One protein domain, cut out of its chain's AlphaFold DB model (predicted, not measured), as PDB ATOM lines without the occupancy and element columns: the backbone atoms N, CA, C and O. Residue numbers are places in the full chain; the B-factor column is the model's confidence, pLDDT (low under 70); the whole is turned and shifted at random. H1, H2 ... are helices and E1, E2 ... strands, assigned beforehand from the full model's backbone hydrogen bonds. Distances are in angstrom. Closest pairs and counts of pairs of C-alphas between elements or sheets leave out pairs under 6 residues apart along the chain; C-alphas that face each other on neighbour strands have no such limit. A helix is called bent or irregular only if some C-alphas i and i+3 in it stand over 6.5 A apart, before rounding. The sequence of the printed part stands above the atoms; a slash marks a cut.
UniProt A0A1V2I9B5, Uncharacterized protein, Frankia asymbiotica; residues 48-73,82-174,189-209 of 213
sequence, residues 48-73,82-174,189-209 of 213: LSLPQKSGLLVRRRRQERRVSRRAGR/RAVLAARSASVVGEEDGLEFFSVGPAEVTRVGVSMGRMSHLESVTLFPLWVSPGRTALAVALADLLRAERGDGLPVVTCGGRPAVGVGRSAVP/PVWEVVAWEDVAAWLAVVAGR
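Overview. This is residues 48 to 73, 82 to 174 and 189 to 209 of the 213 residues of an uncharacterized protein of Frankia asymbiotica (UniProt A0A1V2I9B5). One strongly twisted sheet of six strands runs through the domain, with the long helix H4 packed over one face and the short H3 on the other, where the sheet curls round it: three layers, helices on both faces. H5 lies by edge strand E5, and H1 and H2 lie far from the core, towards the E2 edge. Printed are 140 residues with five named helices and six named strands, in the order E1 H1 H2 E2 H3 E3 H4 E4 E5 E6 H5; the mixed sheet runs E2 E1 E3 E4 E6 E5, and the class is mixed, helices and strands. The whole is compact, with a radius of gyration of the C-alphas of 14.6 A and spans of 45 by 32 by 25 A.

Arrangement. Begin at E1, residues 55 to 60, an inner strand. H1, residues 62 to 71, is only just not on the sheet, with 4 pairs of C-alphas within 10 A. H2, residues 82 to 88, only grazes the sheet with residues 85 to 88. E2, residues 99 to 103, is antiparallel to E1; look at N 58 and O 100, 2.8 A apart. H3, residues 109 to 116, comes closest to E3, residues 122 to 128, at the C-alphas of Gly 113 and Val 125, 6.2 A. E3 is antiparallel to E1, with N 57 and O 126 at 2.9 A. E2, H3 and E3 form a split strand-helix-strand unit, two strands running the same way with E1 between them, its crossover right-handed. H4, residues 134 to 151, is on the opposite face from H3. E4, residues 157 to 160, is parallel to E3, with N 125 and O 157 at 2.9 A; E3, H4 and E4 form a strand-helix-strand unit, parallel neighbours joined through a helix, its crossover left-handed. The closest C-alphas of H4 and E4 are those of Ala 140 and Cys 160, 5.5 A. E6, residues 189 to 195, is antiparallel to E4, with N 193 and O 158 at 2.8 A, and to E5, residues 170 to 174, with N 171 and O 194 at 2.8 A. H5, residues 196 to 207, is irregular, with C-alphas 197 and 200 at 7.1 A; it is close to H4 but not clearly touching, the closest C-alphas being those of Arg 151 and Val 205, 6.6 A. In H3 and H4 every O i to N i+4 pair is within hydrogen-bond range; H1 has 4 of 6, H2 2 of 3 and H5 6 of 8.

Along the chain. Find C-alpha 55 at (207.574, 191.637, 243.596); E1 runs 16.0 A from there. H4 spans 25.7 A from C-alpha 134 at (209.978, 197.444, 233.040). E3 spans 16.7 A, E6 19.3 A and H5 16.6 A, ending at C-alpha 207, (230.624, 173.051, 231.645).

Size, cuts and confidence. The C-alphas farthest apart are those of Arg 73 and Ala 207, 45.7 A. Residues 74 to 81 are not printed, a gap of 14.3 A between C-alphas 73 and 82; nor are 175 to 188, 5.9 A between C-alphas 174 and 189. Of the links printed whole, none is long. Confidence is under 70 at residues 63 to 73, 82 to 97 and 208 to 209.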
ATOM      1  N   LEU A  48     206.164 195.013 229.011       78.62
ATOM      2  CA  LEU A  48     205.545 194.723 230.302       78.62
ATOM      3  C   LEU A  48     205.007 196.004 230.937       78.62
ATOM      4  O   LEU A  48     205.753 196.959 231.156       78.62
ATOM      5  N   SER A  49     203.735 195.981 231.317       79.00
ATOM      6  CA  SER A  49     203.193 196.896 232.322       79.00
ATOM      7  C   SER A  49     203.421 196.258 233.684       79.00
ATOM      8  O   SER A  49     203.056 195.100 233.858       79.00
ATOM      9  N   LEU A  50     204.039 196.972 234.629       80.06
ATOM     10  CA  LEU A  50     204.345 196.452 235.965       80.06
ATOM     11  C   LEU A  50     203.740 197.343 237.053       80.06
ATOM     12  O   LEU A  50     203.656 198.559 236.861       80.06
ATOM     13  N   PRO A  51     203.333 196.776 238.203       82.06
ATOM     14  CA  PRO A  51     202.852 197.575 239.323       82.06
ATOM     15  C   PRO A  51     203.963 198.476 239.874       82.06
ATOM     16  O   PRO A  51     205.139 198.123 239.826       82.06
ATOM     17  N   GLN A  52     203.608 199.596 240.507       86.06
ATOM     18  CA  GLN A  52     204.569 200.448 241.227       86.06
ATOM     19  C   GLN A  52     204.965 199.857 242.597       86.06
ATOM     20  O   GLN A  52     204.895 200.521 243.628       86.06
ATOM     21  N   LYS A  53     205.306 198.564 242.638       88.62
ATOM     22  CA  LYS A  53     205.654 197.809 243.853       88.62
ATOM     23  C   LYS A  53     206.720 196.767 243.537       88.62
ATOM     24  O   LYS A  53     206.769 196.259 242.427       88.62
ATOM     25  N   SER A  54     207.527 196.403 244.532       90.19
ATOM     26  CA  SER A  54     208.433 195.255 244.390       90.19
ATOM     27  C   SER A  54     207.661 193.935 244.382       90.19
ATOM     28  O   SER A  54     206.600 193.805 245.003       90.19
ATOM     29  N   GLY A  55     208.201 192.943 243.684       93.44
ATOM     30  CA  GLY A  55     207.574 191.637 243.596       93.44
ATOM     31  C   GLY A  55     208.319 190.642 242.725       93.44
ATOM     32  O   GLY A  55     209.506 190.791 242.437       93.44
ATOM     33  N   LEU A  56     207.592 189.607 242.330       94.19
ATOM     34  CA  LEU A  56     208.060 188.509 241.501       94.19
ATOM     35  C   LEU A  56     207.107 188.350 240.323       94.19
ATOM     36  O   LEU A  56     205.893 188.394 240.509       94.19
ATOM     37  N   LEU A  57     207.654 188.124 239.137       93.50
ATOM     38  CA  LEU A  57     206.902 187.595 238.007       93.50
ATOM     39  C   LEU A  57     207.184 186.105 237.920       93.50
ATOM     40  O   LEU A  57     208.337 185.687 237.899       93.50
ATOM     41  N   VAL A  58     206.135 185.303 237.889       92.81
ATOM     42  CA  VAL A  58     206.251 183.852 237.958       92.81
ATOM     43  C   VAL A  58     205.578 183.245 236.745       92.81
ATOM     44  O   VAL A  58     204.431 183.564 236.430       92.81
ATOM     45  N   ARG A  59     206.277 182.327 236.083       91.19
ATOM     46  CA  ARG A  59     205.709 181.519 235.009       91.19
ATOM     47  C   ARG A  59     205.481 180.101 235.517       91.19
ATOM     48  O   ARG A  59     206.408 179.455 235.991       91.19
ATOM     49  N   ARG A  60     204.243 179.611 235.414       87.38
ATOM     50  CA  ARG A  60     203.872 178.223 235.749       87.38
ATOM     51  C   ARG A  60     203.933 177.302 234.542       87.38
ATOM     52  O   ARG A  60     203.660 177.745 233.418       87.38
ATOM     53  N   ARG A  61     204.132 176.007 234.807       82.75
ATOM     54  CA  ARG A  61     204.033 174.949 233.795       82.75
ATOM     55  C   ARG A  61     202.640 174.894 233.168       82.75
ATOM     56  O   ARG A  61     201.625 174.986 233.861       82.75
ATOM     57  N   ARG A  62     202.566 174.721 231.839       72.38
ATOM     58  CA  ARG A  62     201.289 174.694 231.080       72.38
ATOM     59  C   ARG A  62     200.246 173.719 231.647       72.38
ATOM     60  O   ARG A  62     199.058 174.038 231.637       72.38
ATOM     61  N   GLN A  63     200.673 172.557 232.141       66.06
ATOM     62  CA  GLN A  63     199.780 171.545 232.717       66.06
ATOM     63  C   GLN A  63     199.036 172.071 233.952       66.06
ATOM     64  O   GLN A  63     197.836 171.848 234.103       66.06
ATOM     65  N   GLU A  64     199.708 172.856 234.785       61.97
ATOM     66  CA  GLU A  64     199.130 173.382 236.019       61.97
ATOM     67  C   GLU A  64     198.235 174.584 235.786       61.97
ATOM     68  O   GLU A  64     197.228 174.734 236.471       61.97
ATOM     69  N   ARG A  65     198.510 175.380 234.748       60.19
ATOM     70  CA  ARG A  65     197.603 176.460 234.328       60.19
ATOM     71  C   ARG A  65     196.205 175.944 234.029       60.19
ATOM     72  O   ARG A  65     195.226 176.594 234.384       60.19
ATOM     73  N   ARG A  66     196.099 174.778 233.381       58.78
ATOM     74  CA  ARG A  66     194.803 174.158 233.065       58.78
ATOM     75  C   ARG A  66     194.064 173.741 234.334       58.78
ATOM     76  O   ARG A  66     192.864 173.980 234.435       58.78
ATOM     77  N   VAL A  67     194.778 173.182 235.311       59.94
ATOM     78  CA  VAL A  67     194.207 172.786 236.609       59.94
ATOM     79  C   VAL A  67     193.768 174.016 237.406       59.94
ATOM     80  O   VAL A  67     192.640 174.054 237.886       59.94
ATOM     81  N   SER A  68     194.600 175.056 237.481       57.25
ATOM     82  CA  SER A  68     194.281 176.308 238.177       57.25
ATOM     83  C   SER A  68     193.116 177.063 237.536       57.25
ATOM     84  O   SER A  68     192.228 177.514 238.253       57.25
ATOM     85  N   ARG A  69     193.049 177.143 236.198       58.47
ATOM     86  CA  ARG A  69     191.908 177.755 235.490       58.47
ATOM     87  C   ARG A  69     190.609 176.976 235.692       58.47
ATOM     88  O   ARG A  69     189.551 177.582 235.829       58.47
ATOM     89  N   ARG A  70     190.674 175.641 235.744       54.34
ATOM     90  CA  ARG A  70     189.501 174.795 236.011       54.34
ATOM     91  C   ARG A  70     189.046 174.901 237.469       54.34
ATOM     92  O   ARG A  70     187.849 174.962 237.718       54.34
ATOM     93  N   ALA A  71     189.984 174.999 238.412       53.09
ATOM     94  CA  ALA A  71     189.697 175.229 239.827       53.09
ATOM     95  C   ALA A  71     189.142 176.640 240.104       53.09
ATOM     96  O   ALA A  71     188.322 176.804 240.999       53.09
ATOM     97  N   GLY A  72     189.533 177.643 239.310       49.62
ATOM     98  CA  GLY A  72     189.014 179.014 239.388       49.62
ATOM     99  C   GLY A  72     187.599 179.218 238.823       49.62
ATOM    100  O   GLY A  72     187.083 180.325 238.911       49.62
ATOM    101  N   ARG A  73     186.965 178.183 238.246       44.06
ATOM    102  CA  ARG A  73     185.578 178.224 237.731       44.06
ATOM    103  C   ARG A  73     184.524 177.643 238.682       44.06
ATOM    104  O   ARG A  73     183.350 177.616 238.327       44.06
ATOM    105  N   ARG A  82     194.565 180.700 249.943       39.94
ATOM    106  CA  ARG A  82     194.724 180.537 248.490       39.94
ATOM    107  C   ARG A  82     193.896 181.538 247.661       39.94
ATOM    108  O   ARG A  82     194.364 181.967 246.613       39.94
ATOM    109  N   ALA A  83     192.722 181.951 248.147       40.66
ATOM    110  CA  ALA A  83     191.871 182.966 247.516       40.66
ATOM    111  C   ALA A  83     192.438 184.385 247.700       40.66
ATOM    112  O   ALA A  83     192.375 185.200 246.785       40.66
ATOM    113  N   VAL A  84     193.089 184.651 248.840       42.88
ATOM    114  CA  VAL A  84     193.813 185.913 249.087       42.88
ATOM    115  C   VAL A  84     195.042 186.044 248.177       42.88
ATOM    116  O   VAL A  84     195.358 187.143 247.728       42.88
ATOM    117  N   LEU A  85     195.717 184.932 247.867       43.97
ATOM    118  CA  LEU A  85     196.807 184.893 246.887       43.97
ATOM    119  C   LEU A  85     196.289 185.099 245.455       43.97
ATOM    120  O   LEU A  85     196.805 185.961 244.758       43.97
ATOM    121  N   ALA A  86     195.232 184.390 245.043       40.00
ATOM    122  CA  ALA A  86     194.672 184.493 243.692       40.00
ATOM    123  C   ALA A  86     194.071 185.878 243.375       40.00
ATOM    124  O   ALA A  86     194.272 186.395 242.278       40.00
ATOM    125  N   ALA A  87     193.401 186.524 244.338       41.53
ATOM    126  CA  ALA A  87     192.838 187.867 244.164       41.53
ATOM    127  C   ALA A  87     193.909 188.973 244.051       41.53
ATOM    128  O   ALA A  87     193.637 190.041 243.512       41.53
ATOM    129  N   ARG A  88     195.141 188.723 244.525       45.19
ATOM    130  CA  ARG A  88     196.286 189.646 244.390       45.19
ATOM    131  C   ARG A  88     197.059 189.479 243.076       45.19
ATOM    132  O   ARG A  88     197.873 190.342 242.765       45.19
ATOM    133  N   SER A  89     196.813 188.398 242.335       43.59
ATOM    134  CA  SER A  89     197.566 188.001 241.134       43.59
ATOM    135  C   SER A  89     196.880 188.359 239.809       43.59
ATOM    136  O   SER A  89     197.465 188.138 238.754       43.59
ATOM    137  N   ALA A  90     195.648 188.877 239.837       39.38
ATOM    138  CA  ALA A  90     194.774 188.949 238.660       39.38
ATOM    139  C   ALA A  90     194.897 190.221 237.803       39.38
ATOM    140  O   ALA A  90     194.174 190.360 236.821       39.38
ATOM    141  N   SER A  91     195.781 191.157 238.130       43.28
ATOM    142  CA  SER A  91     196.010 192.302 237.256       43.28
ATOM    143  C   SER A  91     197.495 192.534 237.086       43.28
ATOM    144  O   SER A  91     198.260 192.446 238.042       43.28
ATOM    145  N   VAL A  92     197.869 192.901 235.862       47.91
ATOM    146  CA  VAL A  92     199.202 193.381 235.491       47.91
ATOM    147  C   VAL A  92     200.186 192.264 235.120       47.91
ATOM    148  O   VAL A  92     201.074 191.928 235.890       47.91
ATOM    149  N   VAL A  93     199.980 191.686 233.933       50.88
ATOM    150  CA  VAL A  93     200.931 191.326 232.850       50.88
ATOM    151  C   VAL A  93     200.105 190.487 231.859       50.88
ATOM    152  O   VAL A  93     199.254 189.721 232.301       50.88
ATOM    153  N   GLY A  94     200.264 190.682 230.543       46.38
ATOM    154  CA  GLY A  94     199.422 190.050 229.515       46.38
ATOM    155  C   GLY A  94     199.153 188.570 229.803       46.38
ATOM    156  O   GLY A  94     200.079 187.762 229.863       46.38
ATOM    157  N   GLU A  95     197.879 188.219 230.008       50.28
ATOM    158  CA  GLU A  95     197.442 186.861 230.372       50.28
ATOM    159  C   GLU A  95     197.887 185.808 229.332       50.28
ATOM    160  O   GLU A  95     197.958 184.612 229.628       50.28
ATOM    161  N   GLU A  96     198.224 186.272 228.124       53.44
ATOM    162  CA  GLU A  96     198.738 185.504 226.989       53.44
ATOM    163  C   GLU A  96     200.139 184.916 227.232       53.44
ATOM    164  O   GLU A  96     200.385 183.767 226.866       53.44
ATOM    165  N   ASP A  97     201.018 185.624 227.950       62.41
ATOM    166  CA  ASP A  97     202.385 185.162 228.267       62.41
ATOM    167  C   ASP A  97     202.449 184.312 229.539       62.41
ATOM    168  O   ASP A  97     203.502 183.787 229.940       62.41
ATOM    169  N   GLY A  98     201.306 184.202 230.215       78.25
ATOM    170  CA  GLY A  98     201.143 183.384 231.390       78.25
ATOM    171  C   GLY A  98     201.916 183.856 232.628       78.25
ATOM    172  O   GLY A  98     202.178 183.062 233.532       78.25
ATOM    173  N   LEU A  99     202.322 185.110 232.700       85.81
ATOM    174  CA  LEU A  99     203.055 185.609 233.858       85.81
ATOM    175  C   LEU A  99     202.080 185.991 234.976       85.81
ATOM    176  O   LEU A  99     201.088 186.668 234.737       85.81
ATOM    177  N   GLU A 100     202.369 185.551 236.198       87.75
ATOM    178  CA  GLU A 100     201.642 185.934 237.410       87.75
ATOM    179  C   GLU A 100     202.522 186.859 238.253       87.75
ATOM    180  O   GLU A 100     203.676 186.530 238.533       87.75
ATOM    181  N   PHE A 101     201.980 187.998 238.689       88.81
ATOM    182  CA  PHE A 101     202.680 188.893 239.604       88.81
ATOM    183  C   PHE A 101     202.381 188.551 241.070       88.81
ATOM    184  O   PHE A 101     201.229 188.351 241.467       88.81
ATOM    185  N   PHE A 102     203.426 188.551 241.898       88.88
ATOM    186  CA  PHE A 102     203.347 188.406 243.349       88.88
ATOM    187  C   PHE A 102     204.031 189.587 244.027       88.88
ATOM    188  O   PHE A 102     205.241 189.766 243.906       88.88
ATOM    189  N   SER A 103     203.270 190.377 244.786       90.12
ATOM    190  CA  SER A 103     203.842 191.460 245.590       90.12
ATOM    191  C   SER A 103     204.673 190.881 246.735       90.12
ATOM    192  O   SER A 103     204.171 190.080 247.522       90.12
ATOM    193  N   VAL A 104     205.921 191.331 246.851       91.88
ATOM    194  CA  VAL A 104     206.867 190.915 247.897       91.88
ATOM    195  C   VAL A 104     207.615 192.152 248.394       91.88
ATOM    196  O   VAL A 104     207.877 193.075 247.621       91.88
ATOM    197  N   GLY A 105     207.945 192.198 249.686       89.50
ATOM    198  CA  GLY A 105     208.729 193.297 250.246       89.50
ATOM    199  C   GLY A 105     210.110 193.411 249.576       89.50
ATOM    200  O   GLY A 105     210.710 192.380 249.257       89.50
ATOM    201  N   PRO A 106     210.668 194.625 249.386       89.19
ATOM    202  CA  PRO A 106     211.961 194.805 248.715       89.19
ATOM    203  C   PRO A 106     213.105 193.989 249.337       89.19
ATOM    204  O   PRO A 106     213.919 193.419 248.615       89.19
ATOM    205  N   ALA A 107     213.136 193.874 250.670       89.38
ATOM    206  CA  ALA A 107     214.145 193.102 251.399       89.38
ATOM    207  C   ALA A 107     214.001 191.576 251.228       89.38
ATOM    208  O   ALA A 107     214.941 190.824 251.471       89.38
ATOM    209  N   GLU A 108     212.825 191.105 250.811       91.06
ATOM    210  CA  GLU A 108     212.500 189.682 250.734       91.06
ATOM    211  C   GLU A 108     212.526 189.144 249.303       91.06
ATOM    212  O   GLU A 108     212.547 187.927 249.124       91.06
ATOM    213  N   VAL A 109     212.556 190.020 248.291       93.25
ATOM    214  CA  VAL A 109     212.376 189.651 246.879       93.25
ATOM    215  C   VAL A 109     213.345 188.554 246.434       93.25
ATOM    216  O   VAL A 109     212.910 187.536 245.903       93.25
ATOM    217  N   THR A 110     214.641 188.681 246.741       93.12
ATOM    218  CA  THR A 110     215.640 187.662 246.385       93.12
ATOM    219  C   THR A 110     215.405 186.364 247.150       93.12
ATOM    220  O   THR A 110     215.451 185.283 246.565       93.12
ATOM    221  N   ARG A 111     215.139 186.446 248.463       93.00
ATOM    222  CA  ARG A 111     214.943 185.263 249.314       93.00
ATOM    223  C   ARG A 111     213.739 184.456 248.839       93.00
ATOM    224  O   ARG A 111     213.874 183.260 248.603       93.00
ATOM    225  N   VAL A 112     212.588 185.114 248.687       93.19
ATOM    226  CA  VAL A 112     211.336 184.482 248.252       93.19
ATOM    227  C   VAL A 112     211.468 183.981 246.819       93.19
ATOM    228  O   VAL A 112     211.075 182.852 246.548       93.19
ATOM    229  N   GLY A 113     212.075 184.761 245.921       94.00
ATOM    230  CA  GLY A 113     212.265 184.356 244.530       94.00
ATOM    231  C   GLY A 113     213.110 183.089 244.381       94.00
ATOM    232  O   GLY A 113     212.715 182.179 243.660       94.00
ATOM    233  N   VAL A 114     214.212 182.971 245.130       92.50
ATOM    234  CA  VAL A 114     215.034 181.745 245.148       92.50
ATOM    235  C   VAL A 114     214.289 180.570 245.779       92.50
ATOM    236  O   VAL A 114     214.347 179.466 245.248       92.50
ATOM    237  N   SER A 115     213.547 180.782 246.874       91.12
ATOM    238  CA  SER A 115     212.702 179.726 247.452       91.12
ATOM    239  C   SER A 115     211.649 179.229 246.455       91.12
ATOM    240  O   SER A 115     211.415 178.026 246.364       91.12
ATOM    241  N   MET A 116     211.041 180.131 245.677       92.25
ATOM    242  CA  MET A 116     210.115 179.766 244.602       92.25
ATOM    243  C   MET A 116     210.825 179.056 243.447       92.25
ATOM    244  O   MET A 116     210.257 178.134 242.874       92.25
ATOM    245  N   GLY A 117     212.083 179.397 243.156       90.31
ATOM    246  CA  GLY A 117     212.915 178.710 242.163       90.31
ATOM    247  C   GLY A 117     213.097 177.204 242.401       90.31
ATOM    248  O   GLY A 117     213.470 176.485 241.486       90.31
ATOM    249  N   ARG A 118     212.772 176.698 243.598       88.19
ATOM    250  CA  ARG A 118     212.802 175.258 243.935       88.19
ATOM    251  C   ARG A 118     211.476 174.543 243.699       88.19
ATOM    252  O   ARG A 118     211.363 173.337 243.905       88.19
ATOM    253  N   MET A 119     210.435 175.278 243.325       89.19
ATOM    254  CA  MET A 119     209.112 174.716 243.108       89.19
ATOM    255  C   MET A 119     209.044 174.093 241.711       89.19
ATOM    256  O   MET A 119     208.981 174.807 240.716       89.19
ATOM    257  N   SER A 120     208.978 172.762 241.637       86.12
ATOM    258  CA  SER A 120     208.933 171.972 240.383       86.12
ATOM    259  C   SER A 120     207.786 172.323 239.423       86.12
ATOM    260  O   SER A 120     207.783 171.954 238.252       86.12
ATOM    261  N   HIS A 121     206.801 173.027 239.955       86.12
ATOM    262  CA  HIS A 121     205.547 173.423 239.342       86.12
ATOM    263  C   HIS A 121     205.700 174.753 238.550       86.12
ATOM    264  O   HIS A 121     204.883 175.131 237.698       86.12
ATOM    265  N   LEU A 122     206.812 175.458 238.787       90.50
ATOM    266  CA  LEU A 122     207.202 176.678 238.096       90.50
ATOM    267  C   LEU A 122     208.141 176.385 236.920       90.50
ATOM    268  O   LEU A 122     208.773 175.336 236.825       90.50
ATOM    269  N   GLU A 123     208.188 177.326 235.988       92.00
ATOM    270  CA  GLU A 123     209.108 177.342 234.850       92.00
ATOM    271  C   GLU A 123     210.179 178.418 235.029       92.00
ATOM    272  O   GLU A 123     211.335 178.213 234.672       92.00
ATOM    273  N   SER A 124     209.801 179.571 235.575       94.50
ATOM    274  CA  SER A 124     210.731 180.658 235.860       94.50
ATOM    275  C   SER A 124     210.181 181.607 236.918       94.50
ATOM    276  O   SER A 124     208.966 181.700 237.141       94.50
ATOM    277  N   VAL A 125     211.103 182.315 237.565       96.00
ATOM    278  CA  VAL A 125     210.827 183.377 238.532       96.00
ATOM    279  C   VAL A 125     211.703 184.579 238.191       96.00
ATOM    280  O   VAL A 125     212.924 184.515 238.270       96.00
ATOM    281  N   THR A 126     211.100 185.706 237.845       96.50
ATOM    282  CA  THR A 126     211.819 186.956 237.598       96.50
ATOM    283  C   THR A 126     211.629 187.902 238.774       96.50
ATOM    284  O   THR A 126     210.510 188.270 239.130       96.50
ATOM    285  N   LEU A 127     212.740 188.311 239.380       96.00
ATOM    286  CA  LEU A 127     212.777 189.286 240.458       96.00
ATOM    287  C   LEU A 127     212.479 190.678 239.898       96.00
ATOM    288  O   LEU A 127     213.141 191.139 238.962       96.00
ATOM    289  N   PHE A 128     211.523 191.367 240.514       93.31
ATOM    290  CA  PHE A 128     211.172 192.741 240.189       93.31
ATOM    291  C   PHE A 128     211.372 193.655 241.403       93.31
ATOM    292  O   PHE A 128     210.431 193.926 242.154       93.31
ATOM    293  N   PRO A 129     212.604 194.128 241.646       88.50
ATOM    294  CA  PRO A 129     212.826 195.198 242.605       88.50
ATOM    295  C   PRO A 129     212.375 196.548 242.017       88.50
ATOM    296  O   PRO A 129     212.520 196.794 240.820       88.50
ATOM    297  N   LEU A 130     211.866 197.441 242.870       85.94
ATOM    298  CA  LEU A 130     211.196 198.690 242.465       85.94
ATOM    299  C   LEU A 130     212.043 199.626 241.577       85.94
ATOM    300  O   LEU A 130     211.497 200.392 240.792       85.94
ATOM    301  N   TRP A 131     213.371 199.576 241.693       86.06
ATOM    302  CA  TRP A 131     214.301 200.436 240.945       86.06
ATOM    303  C   TRP A 131     214.678 199.898 239.558       86.06
ATOM    304  O   TRP A 131     215.475 200.513 238.847       86.06
ATOM    305  N   VAL A 132     214.164 198.732 239.162       88.88
ATOM    306  CA  VAL A 132     214.441 198.141 237.850       88.88
ATOM    307  C   VAL A 132     213.346 198.554 236.876       88.88
ATOM    308  O   VAL A 132     212.161 198.399 237.148       88.88
ATOM    309  N   SER A 133     213.740 199.087 235.718       89.69
ATOM    310  CA  SER A 133     212.770 199.520 234.712       89.69
ATOM    311  C   SER A 133     212.003 198.331 234.116       89.69
ATOM    312  O   SER A 133     212.576 197.245 233.977       89.69
ATOM    313  N   PRO A 134     210.749 198.520 233.662       87.56
ATOM    314  CA  PRO A 134     209.978 197.444 233.040       87.56
ATOM    315  C   PRO A 134     210.690 196.772 231.864       87.56
ATOM    316  O   PRO A 134     210.666 195.551 231.754       87.56
ATOM    317  N   GLY A 135     211.420 197.535 231.042       87.06
ATOM    318  CA  GLY A 135     212.219 196.976 229.948       87.06
ATOM    319  C   GLY A 135     213.372 196.076 230.419       87.06
ATOM    320  O   GLY A 135     213.695 195.098 229.749       87.06
ATOM    321  N   ARG A 136     213.982 196.357 231.579       91.69
ATOM    322  CA  ARG A 136     215.008 195.487 232.187       91.69
ATOM    323  C   ARG A 136     214.386 194.219 232.768       91.69
ATOM    324  O   ARG A 136     214.992 193.157 232.669       91.69
ATOM    325  N   THR A 137     213.189 194.321 233.334       92.69
ATOM    326  CA  THR A 137     212.420 193.163 233.808       92.69
ATOM    327  C   THR A 137     211.985 192.276 232.646       92.69
ATOM    328  O   THR A 137     212.155 191.065 232.713       92.69
ATOM    329  N   ALA A 138     211.506 192.869 231.552       90.06
ATOM    330  CA  ALA A 138     211.140 192.148 230.339       90.06
ATOM    331  C   ALA A 138     212.333 191.391 229.752       90.06
ATOM    332  O   ALA A 138     212.215 190.220 229.407       90.06
ATOM    333  N   LEU A 139     213.507 192.026 229.732       90.50
ATOM    334  CA  LEU A 139     214.748 191.373 229.323       90.50
ATOM    335  C   LEU A 139     215.104 190.177 230.222       90.50
ATOM    336  O   LEU A 139     215.561 189.153 229.726       90.50
ATOM    337  N   ALA A 140     214.878 190.284 231.534       94.62
ATOM    338  CA  ALA A 140     215.110 189.190 232.475       94.62
ATOM    339  C   ALA A 140     214.132 188.020 232.295       94.62
ATOM    340  O   ALA A 140     214.543 186.867 232.429       94.62
ATOM    341  N   VAL A 141     212.871 188.298 231.953       92.31
ATOM    342  CA  VAL A 141     211.899 187.267 231.553       92.31
ATOM    343  C   VAL A 141     212.370 186.562 230.280       92.31
ATOM    344  O   VAL A 141     212.438 185.337 230.253       92.31
ATOM    345  N   ALA A 142     212.757 187.326 229.255       90.31
ATOM    346  CA  ALA A 142     213.251 186.793 227.987       90.31
ATOM    347  C   ALA A 142     214.503 185.916 228.171       90.31
ATOM    348  O   ALA A 142     214.590 184.822 227.616       90.31
ATOM    349  N   LEU A 143     215.452 186.353 229.008       91.00
ATOM    350  CA  LEU A 143     216.623 185.549 229.356       91.00
ATOM    351  C   LEU A 143     216.229 184.239 230.049       91.00
ATOM    352  O   LEU A 143     216.823 183.205 229.766       91.00
ATOM    353  N   ALA A 144     215.241 184.263 230.949       92.25
ATOM    354  CA  ALA A 144     214.801 183.053 231.639       92.25
ATOM    355  C   ALA A 144     214.274 181.992 230.658       92.25
ATOM    356  O   ALA A 144     214.503 180.802 230.872       92.25
ATOM    357  N   ASP A 145     213.610 182.407 229.575       88.38
ATOM    358  CA  ASP A 145     213.168 181.491 228.520       88.38
ATOM    359  C   ASP A 145     214.331 180.866 227.758       88.38
ATOM    360  O   ASP A 145     214.335 179.648 227.576       88.38
ATOM    361  N   LEU A 146     215.319 181.677 227.369       88.12
ATOM    362  CA  LEU A 146     216.526 181.196 226.698       88.12
ATOM    363  C   LEU A 146     217.280 180.194 227.578       88.12
ATOM    364  O   LEU A 146     217.492 179.054 227.173       88.12
ATOM    365  N   LEU A 147     217.589 180.578 228.822       88.31
ATOM    366  CA  LEU A 147     218.324 179.723 229.753       88.31
ATOM    367  C   LEU A 147     217.609 178.390 229.973       88.31
ATOM    368  O   LEU A 147     218.243 177.339 229.929       88.31
ATOM    369  N   ARG A 148     216.287 178.416 230.169       88.44
ATOM    370  CA  ARG A 148     215.482 177.206 230.365       88.44
ATOM    371  C   ARG A 148     215.483 176.300 229.135       88.44
ATOM    372  O   ARG A 148     215.611 175.087 229.295       88.44
ATOM    373  N   ALA A 149     215.321 176.868 227.938       85.31
ATOM    374  CA  ALA A 149     215.351 176.105 226.691       85.31
ATOM    375  C   ALA A 149     216.691 175.374 226.513       85.31
ATOM    376  O   ALA A 149     216.714 174.239 226.049       85.31
ATOM    377  N   GLU A 150     217.787 175.990 226.956       81.62
ATOM    378  CA  GLU A 150     219.128 175.410 226.891       81.62
ATOM    379  C   GLU A 150     219.448 174.411 228.011       81.62
ATOM    380  O   GLU A 150     220.312 173.557 227.835       81.62
ATOM    381  N   ARG A 151     218.846 174.531 229.206       82.31
ATOM    382  CA  ARG A 151     219.174 173.630 230.331       82.31
ATOM    383  C   ARG A 151     218.680 172.217 230.104       82.31
ATOM    384  O   ARG A 151     219.385 171.274 230.439       82.31
ATOM    385  N   GLY A 152     217.440 172.077 229.640       73.81
ATOM    386  CA  GLY A 152     216.764 170.780 229.539       73.81
ATOM    387  C   GLY A 152     216.539 170.046 230.877       73.81
ATOM    388  O   GLY A 152     215.853 169.030 230.886       73.81
ATOM    389  N   ASP A 153     217.049 170.558 232.004       80.50
ATOM    390  CA  ASP A 153     216.918 169.977 233.350       80.50
ATOM    391  C   ASP A 153     215.509 170.146 233.950       80.50
ATOM    392  O   ASP A 153     215.139 169.487 234.921       80.50
ATOM    393  N   GLY A 154     214.703 171.032 233.359       81.31
ATOM    394  CA  GLY A 154     213.361 171.362 233.816       81.31
ATOM    395  C   GLY A 154     213.322 172.166 235.119       81.31
ATOM    396  O   GLY A 154     212.227 172.382 235.646       81.31
ATOM    397  N   LEU A 155     214.459 172.617 235.650       85.62
ATOM    398  CA  LEU A 155     214.493 173.420 236.867       85.62
ATOM    399  C   LEU A 155     214.049 174.862 236.572       85.62
ATOM    400  O   LEU A 155     214.390 175.415 235.522       85.62
ATOM    401  N   PRO A 156     213.283 175.500 237.476       91.25
ATOM    402  CA  PRO A 156     212.932 176.899 237.306       91.25
ATOM    403  C   PRO A 156     214.174 177.793 237.312       91.25
ATOM    404  O   PRO A 156     215.028 177.691 238.190       91.25
ATOM    405  N   VAL A 157     214.245 178.732 236.370       93.69
ATOM    406  CA  VAL A 157     215.328 179.726 236.333       93.69
ATOM    407  C   VAL A 157     214.907 180.972 237.107       93.69
ATOM    408  O   VAL A 157     213.798 181.481 236.910       93.69
ATOM    409  N   VAL A 158     215.793 181.485 237.967       96.50
ATOM    410  CA  VAL A 158     215.567 182.735 238.704       96.50
ATOM    411  C   VAL A 158     216.389 183.859 238.082       96.50
ATOM    412  O   VAL A 158     217.615 183.803 238.099       96.50
ATOM    413  N   THR A 159     215.742 184.897 237.550       97.44
ATOM    414  CA  THR A 159     216.423 186.007 236.857       97.44
ATOM    415  C   THR A 159     216.097 187.370 237.458       97.44
ATOM    416  O   THR A 159     215.067 187.558 238.095       97.44
ATOM    417  N   CYS A 160     216.968 188.357 237.263       97.06
ATOM    418  CA  CYS A 160     216.765 189.733 237.699       97.06
ATOM    419  C   CYS A 160     217.315 190.707 236.659       97.06
ATOM    420  O   CYS A 160     218.444 190.569 236.181       97.06
ATOM    421  N   GLY A 161     216.524 191.735 236.343       94.06
ATOM    422  CA  GLY A 161     216.970 192.815 235.471       94.06
ATOM    423  C   GLY A 161     218.122 193.591 236.104       94.06
ATOM    424  O   GLY A 161     219.121 193.827 235.453       94.06
ATOM    425  N   GLY A 162     218.040 193.961 237.381       93.81
ATOM    426  CA  GLY A 162     219.133 194.627 238.106       93.81
ATOM    427  C   GLY A 162     220.082 193.642 238.789       93.81
ATOM    428  O   GLY A 162     219.745 192.473 238.943       93.81
ATOM    429  N   ARG A 163     221.245 194.111 239.265       95.06
ATOM    430  CA  ARG A 163     222.085 193.301 240.162       95.06
ATOM    431  C   ARG A 163     221.310 193.061 241.466       95.06
ATOM    432  O   ARG A 163     221.007 194.042 242.149       95.06
ATOM    433  N   PRO A 164     220.950 191.814 241.808       92.75
ATOM    434  CA  PRO A 164     220.184 191.549 243.014       92.75
ATOM    435  C   PRO A 164     221.092 191.632 244.242       92.75
ATOM    436  O   PRO A 164     222.269 191.268 244.189       92.75
ATOM    437  N   ALA A 165     220.531 192.067 245.370       90.12
ATOM    438  CA  ALA A 165     221.168 191.855 246.661       90.12
ATOM    439  C   ALA A 165     221.103 190.355 246.973       90.12
ATOM    440  O   ALA A 165     220.016 189.805 247.184       90.12
ATOM    441  N   VAL A 166     222.258 189.692 246.949       86.50
ATOM    442  CA  VAL A 166     222.393 188.279 247.308       86.50
ATOM    443  C   VAL A 166     222.868 188.185 248.753       86.50
ATOM    444  O   VAL A 166     223.905 188.729 249.117       86.50
ATOM    445  N   GLY A 167     222.053 187.554 249.599       84.00
ATOM    446  CA  GLY A 167     222.459 187.182 250.953       84.00
ATOM    447  C   GLY A 167     223.310 185.910 250.954       84.00
ATOM    448  O   GLY A 167     223.652 185.374 249.901       84.00
ATOM    449  N   VAL A 168     223.585 185.380 252.145       83.81
ATOM    450  CA  VAL A 168     224.345 184.132 252.331       83.81
ATOM    451  C   VAL A 168     223.690 182.956 251.589       83.81
ATOM    452  O   VAL A 168     222.458 182.853 251.546       83.81
ATOM    453  N   GLY A 169     224.514 182.075 251.011       86.62
ATOM    454  CA  GLY A 169     224.072 180.839 250.353       86.62
ATOM    455  C   GLY A 169     223.528 181.022 248.934       86.62
ATOM    456  O   GLY A 169     222.808 180.158 248.443       86.62
ATOM    457  N   ARG A 170     223.784 182.164 248.285       91.31
ATOM    458  CA  ARG A 170     223.292 182.479 246.936       91.31
ATOM    459  C   ARG A 170     224.367 183.200 246.137       91.31
ATOM    460  O   ARG A 170     225.134 183.985 246.689       91.31
ATOM    461  N   SER A 171     224.357 182.991 244.831       91.94
ATOM    462  CA  SER A 171     225.213 183.683 243.872       91.94
ATOM    463  C   SER A 171     224.360 184.371 242.815       91.94
ATOM    464  O   SER A 171     223.272 183.904 242.483       91.94
ATOM    465  N   ALA A 172     224.857 185.491 242.290       94.00
ATOM    466  CA  ALA A 172     224.282 186.155 241.129       94.00
ATOM    467  C   ALA A 172     225.279 186.065 239.973       94.00
ATOM    468  O   ALA A 172     226.369 186.633 240.061       94.00
ATOM    469  N   VAL A 173     224.906 185.364 238.909       92.38
ATOM    470  CA  VAL A 173     225.736 185.177 237.719       92.38
ATOM    471  C   VAL A 173     225.298 186.176 236.646       92.38
ATOM    472  O   VAL A 173     224.117 186.192 236.286       92.38
ATOM    473  N   PRO A 174     226.195 187.048 236.155       94.31
ATOM    474  CA  PRO A 174     225.858 187.984 235.097       94.31
ATOM    475  C   PRO A 174     225.861 187.296 233.728       94.31
ATOM    476  O   PRO A 174     226.832 186.655 233.344       94.31
ATOM    477  N   PRO A 189     223.871 193.839 231.246       94.06
ATOM    478  CA  PRO A 189     224.004 192.681 232.122       94.06
ATOM    479  C   PRO A 189     222.661 192.333 232.762       94.06
ATOM    480  O   PRO A 189     222.046 193.176 233.424       94.06
ATOM    481  N   VAL A 190     222.214 191.096 232.609       95.25
ATOM    482  CA  VAL A 190     221.046 190.520 233.288       95.25
ATOM    483  C   VAL A 190     221.543 189.418 234.207       95.25
ATOM    484  O   VAL A 190     222.501 188.734 233.882       95.25
ATOM    485  N   TRP A 191     220.939 189.266 235.375       96.38
ATOM    486  CA  TRP A 191     221.481 188.390 236.406       96.38
ATOM    487  C   TRP A 191     220.630 187.146 236.547       96.38
ATOM    488  O   TRP A 191     219.410 187.238 236.637       96.38
ATOM    489  N   GLU A 192     221.277 185.996 236.623       95.62
ATOM    490  CA  GLU A 192     220.676 184.777 237.135       95.62
ATOM    491  C   GLU A 192     221.029 184.625 238.612       95.62
ATOM    492  O   GLU A 192     222.162 184.889 239.008       95.62
ATOM    493  N   VAL A 193     220.075 184.202 239.438       95.19
ATOM    494  CA  VAL A 193     220.308 183.917 240.855       95.19
ATOM    495  C   VAL A 193     220.273 182.413 241.086       95.19
ATOM    496  O   VAL A 193     219.269 181.766 240.808       95.19
ATOM    497  N   VAL A 194     221.352 181.877 241.644       91.56
ATOM    498  CA  VAL A 194     221.533 180.443 241.902       91.56
ATOM    499  C   VAL A 194     221.784 180.245 243.394       91.56
ATOM    500  O   VAL A 194     222.518 181.027 244.006       91.56
ATOM    501  N   ALA A 195     221.167 179.241 244.014       88.88
ATOM    502  CA  ALA A 195     221.503 178.879 245.390       88.88
ATOM    503  C   ALA A 195     222.824 178.097 245.420       88.88
ATOM    504  O   ALA A 195     223.129 177.375 244.478       88.88
ATOM    505  N   TRP A 196     223.627 178.240 246.474       87.12
ATOM    506  CA  TRP A 196     224.953 177.610 246.537       87.12
ATOM    507  C   TRP A 196     224.902 176.089 246.458       87.12
ATOM    508  O   TRP A 196     225.753 175.497 245.801       87.12
ATOM    509  N   GLU A 197     223.889 175.466 247.056       84.75
ATOM    510  CA  GLU A 197     223.666 174.024 246.930       84.75
ATOM    511  C   GLU A 197     223.423 173.575 245.478       84.75
ATOM    512  O   GLU A 197     223.764 172.451 245.121       84.75
ATOM    513  N   ASP A 198     222.923 174.472 244.625       82.81
ATOM    514  CA  ASP A 198     222.624 174.203 243.219       82.81
ATOM    515  C   ASP A 198     223.791 174.594 242.290       82.81
ATOM    516  O   ASP A 198     223.765 174.280 241.101       82.81
ATOM    517  N   VAL A 199     224.842 175.254 242.804       83.00
ATOM    518  CA  VAL A 199     225.967 175.751 241.985       83.00
ATOM    519  C   VAL A 199     226.706 174.614 241.290       83.00
ATOM    520  O   VAL A 199     227.100 174.782 240.143       83.00
ATOM    521  N   ALA A 200     226.881 173.457 241.931       81.44
ATOM    522  CA  ALA A 200     227.559 172.324 241.299       81.44
ATOM    523  C   ALA A 200     226.763 171.777 240.100       81.44
ATOM    524  O   ALA A 200     227.331 171.556 239.032       81.44
ATOM    525  N   ALA A 201     225.443 171.621 240.252       78.69
ATOM    526  CA  ALA A 201     224.560 171.206 239.164       78.69
ATOM    527  C   ALA A 201     224.519 172.261 238.049       78.69
ATOM    528  O   ALA A 201     224.631 171.929 236.871       78.69
ATOM    529  N   TRP A 202     224.449 173.540 238.423       82.50
ATOM    530  CA  TRP A 202     224.524 174.659 237.489       82.50
ATOM    531  C   TRP A 202     225.849 174.664 236.710       82.50
ATOM    532  O   TRP A 202     225.837 174.766 235.488       82.50
ATOM    533  N   LEU A 203     226.988 174.476 237.388       81.69
ATOM    534  CA  LEU A 203     228.305 174.385 236.758       81.69
ATOM    535  C   LEU A 203     228.407 173.178 235.833       81.69
ATOM    536  O   LEU A 203     229.003 173.307 234.777       81.69
ATOM    537  N   ALA A 204     227.824 172.031 236.184       79.88
ATOM    538  CA  ALA A 204     227.798 170.864 235.302       79.88
ATOM    539  C   ALA A 204     227.007 171.154 234.018       79.88
ATOM    540  O   ALA A 204     227.462 170.817 232.923       79.88
ATOM    541  N   VAL A 205     225.869 171.845 234.141       78.12
ATOM    542  CA  VAL A 205     225.081 172.306 232.995       78.12
ATOM    543  C   VAL A 205     225.876 173.298 232.149       78.12
ATOM    544  O   VAL A 205     225.829 173.194 230.933       78.12
ATOM    545  N   VAL A 206     226.624 174.228 232.750       74.25
ATOM    546  CA  VAL A 206     227.447 175.207 232.015       74.25
ATOM    547  C   VAL A 206     228.689 174.568 231.383       74.25
ATOM    548  O   VAL A 206     228.986 174.818 230.222       74.25
ATOM    549  N   ALA A 207     229.403 173.709 232.107       71.44
ATOM    550  CA  ALA A 207     230.624 173.051 231.645       71.44
ATOM    551  C   ALA A 207     230.346 172.017 230.546       71.44
ATOM    552  O   ALA A 207     231.123 171.899 229.601       71.44
ATOM    553  N   GLY A 208     229.209 171.312 230.622       63.09
ATOM    554  CA  GLY A 208     228.753 170.390 229.580       63.09
ATOM    555  C   GLY A 208     228.394 171.066 228.251       63.09
ATOM    556  O   GLY A 208     228.151 170.368 227.271       63.09
ATOM    557  N   ARG A 209     228.372 172.406 228.198       61.88
ATOM    558  CA  ARG A 209     228.040 173.182 226.992       61.88
ATOM    559  C   ARG A 209     229.238 173.518 226.110       61.88
ATOM    560  O   ARG A 209     229.020 174.014 225.015       61.88
TER     561      ARG A 209